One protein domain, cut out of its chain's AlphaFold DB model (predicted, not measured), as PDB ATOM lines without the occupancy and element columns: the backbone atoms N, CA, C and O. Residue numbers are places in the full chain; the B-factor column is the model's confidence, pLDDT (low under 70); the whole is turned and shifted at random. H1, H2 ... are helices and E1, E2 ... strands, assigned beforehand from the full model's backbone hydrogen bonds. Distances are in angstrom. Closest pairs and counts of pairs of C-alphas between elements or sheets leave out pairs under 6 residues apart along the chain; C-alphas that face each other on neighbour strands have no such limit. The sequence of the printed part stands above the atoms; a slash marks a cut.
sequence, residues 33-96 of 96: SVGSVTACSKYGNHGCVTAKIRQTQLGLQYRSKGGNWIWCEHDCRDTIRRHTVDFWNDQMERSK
ATOM      1  N   SER A  33     187.279 173.172 179.617       89.88
ATOM      2  CA  SER A  33     186.661 172.078 180.377       89.88
ATOM      3  C   SER A  33     185.137 172.176 180.275       89.88
ATOM      4  O   SER A  33     184.570 173.218 180.599       89.88
ATOM      5  N   VAL A  34     184.478 171.099 179.843       92.06
ATOM      6  CA  VAL A  34     183.010 171.046 179.687       92.06
ATOM      7  C   VAL A  34     182.331 170.118 180.688       92.06
ATOM      8  O   VAL A  34     181.112 170.118 180.785       92.06
ATOM      9  N   GLY A  35     183.103 169.362 181.470       92.69
ATOM     10  CA  GLY A  35     182.576 168.546 182.561       92.69
ATOM     11  C   GLY A  35     183.274 167.200 182.662       92.69
ATOM     12  O   GLY A  35     184.440 167.065 182.295       92.69
ATOM     13  N   SER A  36     182.547 166.204 183.158       94.75
ATOM     14  CA  SER A  36     182.999 164.817 183.229       94.75
ATOM     15  C   SER A  36     181.903 163.891 182.724       94.75
ATOM     16  O   SER A  36     180.722 164.166 182.918       94.75
ATOM     17  N   VAL A  37     182.295 162.784 182.101       94.50
ATOM     18  CA  VAL A  37     181.374 161.752 181.618       94.50
ATOM     19  C   VAL A  37     181.735 160.429 182.271       94.50
ATOM     20  O   VAL A  37     182.904 160.045 182.301       94.50
ATOM     21  N   THR A  38     180.713 159.740 182.771       94.81
ATOM     22  CA  THR A  38     180.814 158.364 183.257       94.81
ATOM     23  C   THR A  38     180.418 157.404 182.139       94.81
ATOM     24  O   THR A  38     179.348 157.547 181.536       94.81
ATOM     25  N   ALA A  39     181.283 156.434 181.867       93.75
ATOM     26  CA  ALA A  39     181.063 155.350 180.924       93.75
ATOM     27  C   ALA A  39     181.125 154.012 181.662       93.75
ATOM     28  O   ALA A  39     182.105 153.726 182.347       93.75
ATOM     29  N   CYS A  40     180.076 153.208 181.526       92.38
ATOM     30  CA  CYS A  40     179.990 151.882 182.127       92.38
ATOM     31  C   CYS A  40     180.218 150.803 181.072       92.38
ATOM     32  O   CYS A  40     179.923 151.008 179.892       92.38
ATOM     33  N   SER A  41     180.747 149.666 181.512       91.00
ATOM     34  CA  SER A  41     180.933 148.492 180.662       91.00
ATOM     35  C   SER A  41     179.625 148.033 180.029       91.00
ATOM     36  O   SER A  41     178.603 147.965 180.715       91.00
ATOM     37  N   LYS A  42     179.661 147.627 178.753       89.94
ATOM     38  CA  LYS A  42     178.524 146.919 178.131       89.94
ATOM     39  C   LYS A  42     178.470 145.433 178.508       89.94
ATOM     40  O   LYS A  42     177.443 144.796 178.313       89.94
ATOM     41  N   TYR A  43     179.560 144.885 179.048       84.81
ATOM     42  CA  TYR A  43     179.687 143.472 179.425       84.81
ATOM     43  C   TYR A  43     179.266 143.200 180.886       84.81
ATOM     44  O   TYR A  43     179.479 142.109 181.405       84.81
ATOM     45  N   GLY A  44     178.677 144.188 181.572       66.31
ATOM     46  CA  GLY A  44     177.981 144.020 182.857       66.31
ATOM     47  C   GLY A  44     178.850 143.926 184.119       66.31
ATOM     48  O   GLY A  44     178.365 144.283 185.185       66.31
ATOM     49  N   ASN A  45     180.132 143.543 184.023       70.94
ATOM     50  CA  ASN A  45     180.950 143.192 185.204       70.94
ATOM     51  C   ASN A  45     182.214 144.039 185.434       70.94
ATOM     52  O   ASN A  45     182.907 143.853 186.431       70.94
ATOM     53  N   HIS A  46     182.538 144.972 184.536       75.50
ATOM     54  CA  HIS A  46     183.833 145.674 184.560       75.50
ATOM     55  C   HIS A  46     183.764 147.081 185.189       75.50
ATOM     56  O   HIS A  46     184.762 147.798 185.250       75.50
ATOM     57  N   GLY A  47     182.595 147.468 185.711       87.12
ATOM     58  CA  GLY A  47     182.383 148.734 186.415       87.12
ATOM     59  C   GLY A  47     182.190 149.941 185.493       87.12
ATOM     60  O   GLY A  47     181.859 149.811 184.310       87.12
ATOM     61  N   CYS A  48     182.361 151.134 186.064       92.19
ATOM     62  CA  CYS A  48     182.236 152.407 185.363       92.19
ATOM     63  C   CYS A  48     183.481 153.269 185.570       92.19
ATOM     64  O   CYS A  48     184.088 153.267 186.640       92.19
ATOM     65  N   VAL A  49     183.835 154.044 184.549       92.25
ATOM     66  CA  VAL A  49     184.957 154.982 184.567       92.25
ATOM     67  C   VAL A  49     184.438 156.385 184.301       92.25
ATOM     68  O   VAL A  49     183.708 156.615 183.339       92.25
ATOM     69  N   THR A  50     184.859 157.334 185.133       94.38
ATOM     70  CA  THR A  50     184.571 158.758 184.948       94.38
ATOM     71  C   THR A  50     185.805 159.469 184.416       94.38
ATOM     72  O   THR A  50     186.870 159.411 185.033       94.38
ATOM     73  N   ALA A  51     185.667 160.176 183.296       94.50
ATOM     74  CA  ALA A  51     186.744 160.964 182.703       94.50
ATOM     75  C   ALA A  51     186.334 162.426 182.520       94.50
ATOM     76  O   ALA A  51     185.181 162.730 182.210       94.50
ATOM     77  N   LYS A  52     187.300 163.337 182.683       95.50
ATOM     78  CA  LYS A  52     187.108 164.767 182.399       95.50
ATOM     79  C   LYS A  52     187.030 164.983 180.897       95.50
ATOM     80  O   LYS A  52     187.837 164.413 180.168       95.50
ATOM     81  N   ILE A  53     186.130 165.852 180.461       95.31
ATOM     82  CA  ILE A  53     185.941 166.233 179.065       95.31
ATOM     83  C   ILE A  53     186.322 167.699 178.879       95.31
ATOM     84  O   ILE A  53     185.969 168.565 179.686       95.31
ATOM     85  N   ARG A  54     187.007 167.983 177.776       94.00
ATOM     86  CA  ARG A  54     187.232 169.339 177.282       94.00
ATOM     87  C   ARG A  54     186.721 169.484 175.858       94.00
ATOM     88  O   ARG A  54     186.814 168.552 175.064       94.00
ATOM     89  N   GLN A  55     186.243 170.674 175.536       93.38
ATOM     90  CA  GLN A  55     185.940 171.105 174.183       93.38
ATOM     91  C   GLN A  55     187.136 171.873 173.623       93.38
ATOM     92  O   GLN A  55     187.606 172.837 174.222       93.38
ATOM     93  N   THR A  56     187.611 171.462 172.456       91.06
ATOM     94  CA  THR A  56     188.597 172.203 171.658       91.06
ATOM     95  C   THR A  56     187.930 172.761 170.400       91.06
ATOM     96  O   THR A  56     186.764 172.466 170.130       91.06
ATOM     97  N   GLN A  57     188.672 173.520 169.594       88.44
ATOM     98  CA  GLN A  57     188.186 173.977 168.291       88.44
ATOM     99  C   GLN A  57     187.878 172.818 167.325       88.44
ATOM    100  O   GLN A  57     186.994 172.950 166.488       88.44
ATOM    101  N   LEU A  58     188.578 171.685 167.447       89.94
ATOM    102  CA  LEU A  58     188.410 170.539 166.544       89.94
ATOM    103  C   LEU A  58     187.382 169.518 167.053       89.94
ATOM    104  O   LEU A  58     186.993 168.626 166.309       89.94
ATOM    105  N   GLY A  59     186.956 169.618 168.314       90.94
ATOM    106  CA  GLY A  59     186.016 168.670 168.907       90.94
ATOM    107  C   GLY A  59     186.274 168.373 170.379       90.94
ATOM    108  O   GLY A  59     187.086 169.029 171.047       90.94
ATOM    109  N   LEU A  60     185.560 167.367 170.878       94.69
ATOM    110  CA  LEU A  60     185.628 166.918 172.262       94.69
ATOM    111  C   LEU A  60     186.813 165.978 172.489       94.69
ATOM    112  O   LEU A  60     187.145 165.135 171.658       94.69
ATOM    113  N   GLN A  61     187.429 166.106 173.658       95.31
ATOM    114  CA  GLN A  61     188.470 165.200 174.120       95.31
ATOM    115  C   GLN A  61     188.220 164.798 175.564       95.31
ATOM    116  O   GLN A  61     187.837 165.636 176.382       95.31
ATOM    117  N   TYR A  62     188.514 163.545 175.898       95.31
ATOM    118  CA  TYR A  62     188.525 163.081 177.280       95.31
ATOM    119  C   TYR A  62     189.954 162.965 177.812       95.31
ATOM    120  O   TYR A  62     190.902 162.711 177.065       95.31
ATOM    121  N   ARG A  63     190.117 163.155 179.122       94.38
ATOM    122  CA  ARG A  63     191.395 162.959 179.804       94.38
ATOM    123  C   ARG A  63     191.534 161.499 180.202       94.38
ATOM    124  O   ARG A  63     190.768 161.006 181.028       94.38
ATOM    125  N   SER A  64     192.521 160.817 179.636       92.69
ATOM    126  CA  SER A  64     192.856 159.450 180.014       92.69
ATOM    127  C   SER A  64     193.449 159.398 181.424       92.69
ATOM    128  O   SER A  64     193.943 160.401 181.949       92.69
ATOM    129  N   LYS A  65     193.452 158.208 182.038       87.00
ATOM    130  CA  LYS A  65     194.059 157.987 183.364       87.00
ATOM    131  C   LYS A  65     195.555 158.342 183.391       87.00
ATOM    132  O   LYS A  65     196.045 158.800 184.414       87.00
ATOM    133  N   GLY A  66     196.249 158.204 182.256       86.69
ATOM    134  CA  GLY A  66     197.645 158.628 182.072       86.69
ATOM    135  C   GLY A  66     197.834 160.133 181.841       86.69
ATOM    136  O   GLY A  66     198.950 160.582 181.626       86.69
ATOM    137  N   GLY A  67     196.759 160.925 181.857       88.06
ATOM    138  CA  GLY A  67     196.807 162.382 181.737       88.06
ATOM    139  C   GLY A  67     196.762 162.924 180.307       88.06
ATOM    140  O   GLY A  67     196.644 164.141 180.151       88.06
ATOM    141  N   ASN A  68     196.790 162.054 179.294       91.00
ATOM    142  CA  ASN A  68     196.688 162.430 177.884       91.00
ATOM    143  C   ASN A  68     195.259 162.841 177.514       91.00
ATOM    144  O   ASN A  68     194.294 162.325 178.075       91.00
ATOM    145  N   TRP A  69     195.125 163.736 176.538       92.19
ATOM    146  CA  TRP A  69     193.831 164.103 175.964       92.19
ATOM    147  C   TRP A  69     193.596 163.314 174.682       92.19
ATOM    148  O   TRP A  69     194.355 163.450 173.728       92.19
ATOM    149  N   ILE A  70     192.556 162.488 174.682       92.75
ATOM    150  CA  ILE A  70     192.207 161.603 173.570       92.75
ATOM    151  C   ILE A  70     190.919 162.122 172.937       92.75
ATOM    152  O   ILE A  70     189.978 162.474 173.651       92.75
ATOM    153  N   TRP A  71     190.894 162.196 171.607       94.44
ATOM    154  CA  TRP A  71     189.714 162.603 170.848       94.44
ATOM    155  C   TRP A  71     188.553 161.656 171.107       94.44
ATOM    156  O   TRP A  71     188.712 160.440 171.042       94.44
ATOM    157  N   CYS A  72     187.397 162.232 171.414       92.88
ATOM    158  CA  CYS A  72     186.155 161.490 171.326       92.88
ATOM    159  C   CYS A  72     185.837 161.286 169.845       92.88
ATOM    160  O   CYS A  72     186.013 162.214 169.055       92.88
ATOM    161  N   GLU A  73     185.393 160.086 169.478       88.56
ATOM    162  CA  GLU A  73     184.875 159.823 168.136       88.56
ATOM    163  C   GLU A  73     183.467 160.438 168.006       88.56
ATOM    164  O   GLU A  73     183.288 161.643 168.158       88.56
ATOM    165  N   HIS A  74     182.440 159.622 167.764       85.62
ATOM    166  CA  HIS A  74     181.058 160.096 167.704       85.62
ATOM    167  C   HIS A  74     180.486 160.411 169.098       85.62
ATOM    168  O   HIS A  74     179.791 161.407 169.277       85.62
ATOM    169  N   ASP A  75     180.816 159.588 170.097       90.62
ATOM    170  CA  ASP A  75     180.375 159.755 171.484       90.62
ATOM    171  C   ASP A  75     181.560 159.557 172.442       90.62
ATOM    172  O   ASP A  75     182.243 158.526 172.422       90.62
ATOM    173  N   CYS A  76     181.802 160.546 173.310       93.12
ATOM    174  CA  CYS A  76     182.813 160.449 174.359       93.12
ATOM    175  C   CYS A  76     182.550 159.277 175.306       93.12
ATOM    176  O   CYS A  76     183.503 158.623 175.718       93.12
ATOM    177  N   ARG A  77     181.292 158.995 175.665       93.62
ATOM    178  CA  ARG A  77     180.954 157.889 176.568       93.62
ATOM    179  C   ARG A  77     181.364 156.557 175.953       93.62
ATOM    180  O   ARG A  77     182.019 155.758 176.618       93.62
ATOM    181  N   ASP A  78     181.026 156.347 174.688       93.62
ATOM    182  CA  ASP A  78     181.391 155.130 173.969       93.62
ATOM    183  C   ASP A  78     182.909 155.020 173.744       93.62
ATOM    184  O   ASP A  78     183.496 153.962 173.971       93.62
ATOM    185  N   THR A  79     183.567 156.132 173.406       94.56
ATOM    186  CA  THR A  79     185.032 156.180 173.256       94.56
ATOM    187  C   THR A  79     185.730 155.816 174.569       94.56
ATOM    188  O   THR A  79     186.607 154.953 174.595       94.56
ATOM    189  N   ILE A  80     185.314 156.426 175.689       94.50
ATOM    190  CA  ILE A  80     185.847 156.105 177.018       94.50
ATOM    191  C   ILE A  80     185.620 154.627 177.310       94.50
ATOM    192  O   ILE A  80     186.553 153.960 177.750       94.50
ATOM    193  N   ARG A  81     184.416 154.106 177.046       94.00
ATOM    194  CA  ARG A  81     184.079 152.702 177.283       94.00
ATOM    195  C   ARG A  81     185.063 151.771 176.566       94.00
ATOM    196  O   ARG A  81     185.739 150.990 177.234       94.00
ATOM    197  N   ARG A  82     185.206 151.920 175.244       92.44
ATOM    198  CA  ARG A  82     186.094 151.103 174.394       92.44
ATOM    199  C   ARG A  82     187.572 151.221 174.765       92.44
ATOM    200  O   ARG A  82     188.307 150.246 174.683       92.44
ATOM    201  N   HIS A  83     188.028 152.405 175.167       91.88
ATOM    202  CA  HIS A  83     189.443 152.647 175.472       91.88
ATOM    203  C   HIS A  83     189.824 152.382 176.933       91.88
ATOM    204  O   HIS A  83     191.001 152.474 177.281       91.88
ATOM    205  N   THR A  84     188.852 152.122 177.809       90.81
ATOM    206  CA  THR A  84     189.108 151.908 179.236       90.81
ATOM    207  C   THR A  84     188.500 150.594 179.697       90.81
ATOM    208  O   THR A  84     189.163 149.562 179.638       90.81
ATOM    209  N   VAL A  85     187.251 150.628 180.147       90.81
ATOM    210  CA  VAL A  85     186.601 149.520 180.837       90.81
ATOM    211  C   VAL A  85     186.397 148.298 179.944       90.81
ATOM    212  O   VAL A  85     186.575 147.178 180.409       90.81
ATOM    213  N   ASP A  86     186.116 148.504 178.659       91.31
ATOM    214  CA  ASP A  86     185.841 147.421 177.714       91.31
ATOM    215  C   ASP A  86     187.034 147.099 176.811       91.31
ATOM    216  O   ASP A  86     186.913 146.251 175.931       91.31
ATOM    217  N   PHE A  87     188.193 147.734 177.032       90.50
ATOM    218  CA  PHE A  87     189.356 147.586 176.158       90.50
ATOM    219  C   PHE A  87     189.743 146.118 175.968       90.50
ATOM    220  O   PHE A  87     189.846 145.657 174.835       90.50
ATOM    221  N   TRP A  88     189.914 145.375 177.062       88.06
ATOM    222  CA  TRP A  88     190.353 143.979 177.009       88.06
ATOM    223  C   TRP A  88     189.312 143.058 176.380       88.06
ATOM    224  O   TRP A  88     189.663 142.259 175.514       88.06
ATOM    225  N   ASN A  89     188.037 143.210 176.741       88.38
ATOM    226  CA  ASN A  89     186.956 142.434 176.138       88.38
ATOM    227  C   ASN A  89     186.867 142.695 174.630       88.38
ATOM    228  O   ASN A  89     186.781 141.752 173.851       88.38
ATOM    229  N   ASP A  90     186.966 143.955 174.201       89.19
ATOM    230  CA  ASP A  90     186.940 144.302 172.782       89.19
ATOM    231  C   ASP A  90     188.180 143.762 172.032       89.19
ATOM    232  O   ASP A  90     188.067 143.436 170.851       89.19
ATOM    233  N   GLN A  91     189.352 143.629 172.678       89.12
ATOM    234  CA  GLN A  91     190.501 142.929 172.074       89.12
ATOM    235  C   GLN A  91     190.240 141.424 171.932       89.12
ATOM    236  O   GLN A  91     190.523 140.856 170.881       89.12
ATOM    237  N   MET A  92     189.690 140.785 172.967       88.75
ATOM    238  CA  MET A  92     189.393 139.351 172.954       88.75
ATOM    239  C   MET A  92     188.377 138.993 171.866       88.75
ATOM    240  O   MET A  92     188.594 138.043 171.120       88.75
ATOM    241  N   GLU A  93     187.301 139.772 171.732       89.50
ATOM    242  CA  GLU A  93     186.288 139.554 170.691       89.50
ATOM    243  C   GLU A  93     186.855 139.735 169.275       89.50
ATOM    244  O   GLU A  93     186.437 139.029 168.368       89.50
ATOM    245  N   ARG A  94     187.843 140.620 169.073       89.44
ATOM    246  CA  ARG A  94     188.528 140.770 167.774       89.44
ATOM    247  C   ARG A  94     189.480 139.626 167.428       89.44
ATOM    248  O   ARG A  94     189.853 139.499 166.268       89.44
ATOM    249  N   SER A  95     189.933 138.865 168.421       89.38
ATOM    250  CA  SER A  95     190.863 137.744 168.223       89.38
ATOM    251  C   SER A  95     190.188 136.398 167.938       89.38
ATOM    252  O   SER A  95     190.895 135.415 167.725       89.38
ATOM    253  N   LYS A  96     188.853 136.349 167.973       81.44
ATOM    254  CA  LYS A  96     188.053 135.176 167.604       81.44
ATOM    255  C   LYS A  96     187.771 135.178 166.107       81.44
ATOM    256  O   LYS A  96     187.783 134.069 165.534       81.44
TER     257      LYS A  96
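What this domain is: This is residues 33 to 96 of the 96 residues of an uncharacterized protein of Hyphomicrobium sp. (UniProt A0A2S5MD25). A strongly twisted sheet of four strands, a meander in which each strand is the antiparallel neighbour of the one before, curls round the helix H1. H2 follows H1 off the sheet, toward one end of the long axis. The printed part has 64 residues, with named elements in the order E1, E2, E3, E4, H1, H2 and sheet order E1 - E2 - E3 - E4; the class is mixed, helices and strands. It is compact, with a radius of gyration of the C-alphas of 12.1 A, yet elongated, spanning 39 by 21 by 20 A.

Where its parts are: E1, residues 33 to 40, begins at C-alpha 33 (186.661, 172.078, 180.377) and is 21.3 A long. E2, residues 48 to 56, is 24.9 A long. E3 is residues 59 to 63, 13.4 A, and E4 residues 69 to 71, 6.7 A. H1, residues 76 to 83, measures 10.3 A. H2, residues 87 to 94, measures 10.8 A and ends at C-alpha 94 (188.528, 140.770, 167.774).

How they stand to each other: E1 and E2 form a hairpin at 150 degrees, with N 39 and O 49 at 2.8 A. The hairpin E2 and E3 has N 61 and O 54 at 2.9 A. The hairpin E3 and E4 has N 62 and O 70 at 2.9 A. H1 is on the sheet; its closest C-alphas to E1 are Arg 77 and Ala 39, 5.0 A apart. H2 is not on the sheet. H1 and H2 are close but not clearly touching, with the C-alphas of Arg 82 and Asp 90 closest at 7.0 A. They run the same way at a steep tilt of 69.7 degrees, only just short of about perpendicular. In H1 and H2 every O i to N i+4 pair is within hydrogen-bond range.

The domain as a whole: The C-alphas of Ser 33 and Lys 96 are the two farthest apart, at 39.1 A. The printed part has no cut and no long link. Its mean pLDDT is 90.5; Gly 44 alone is under 70.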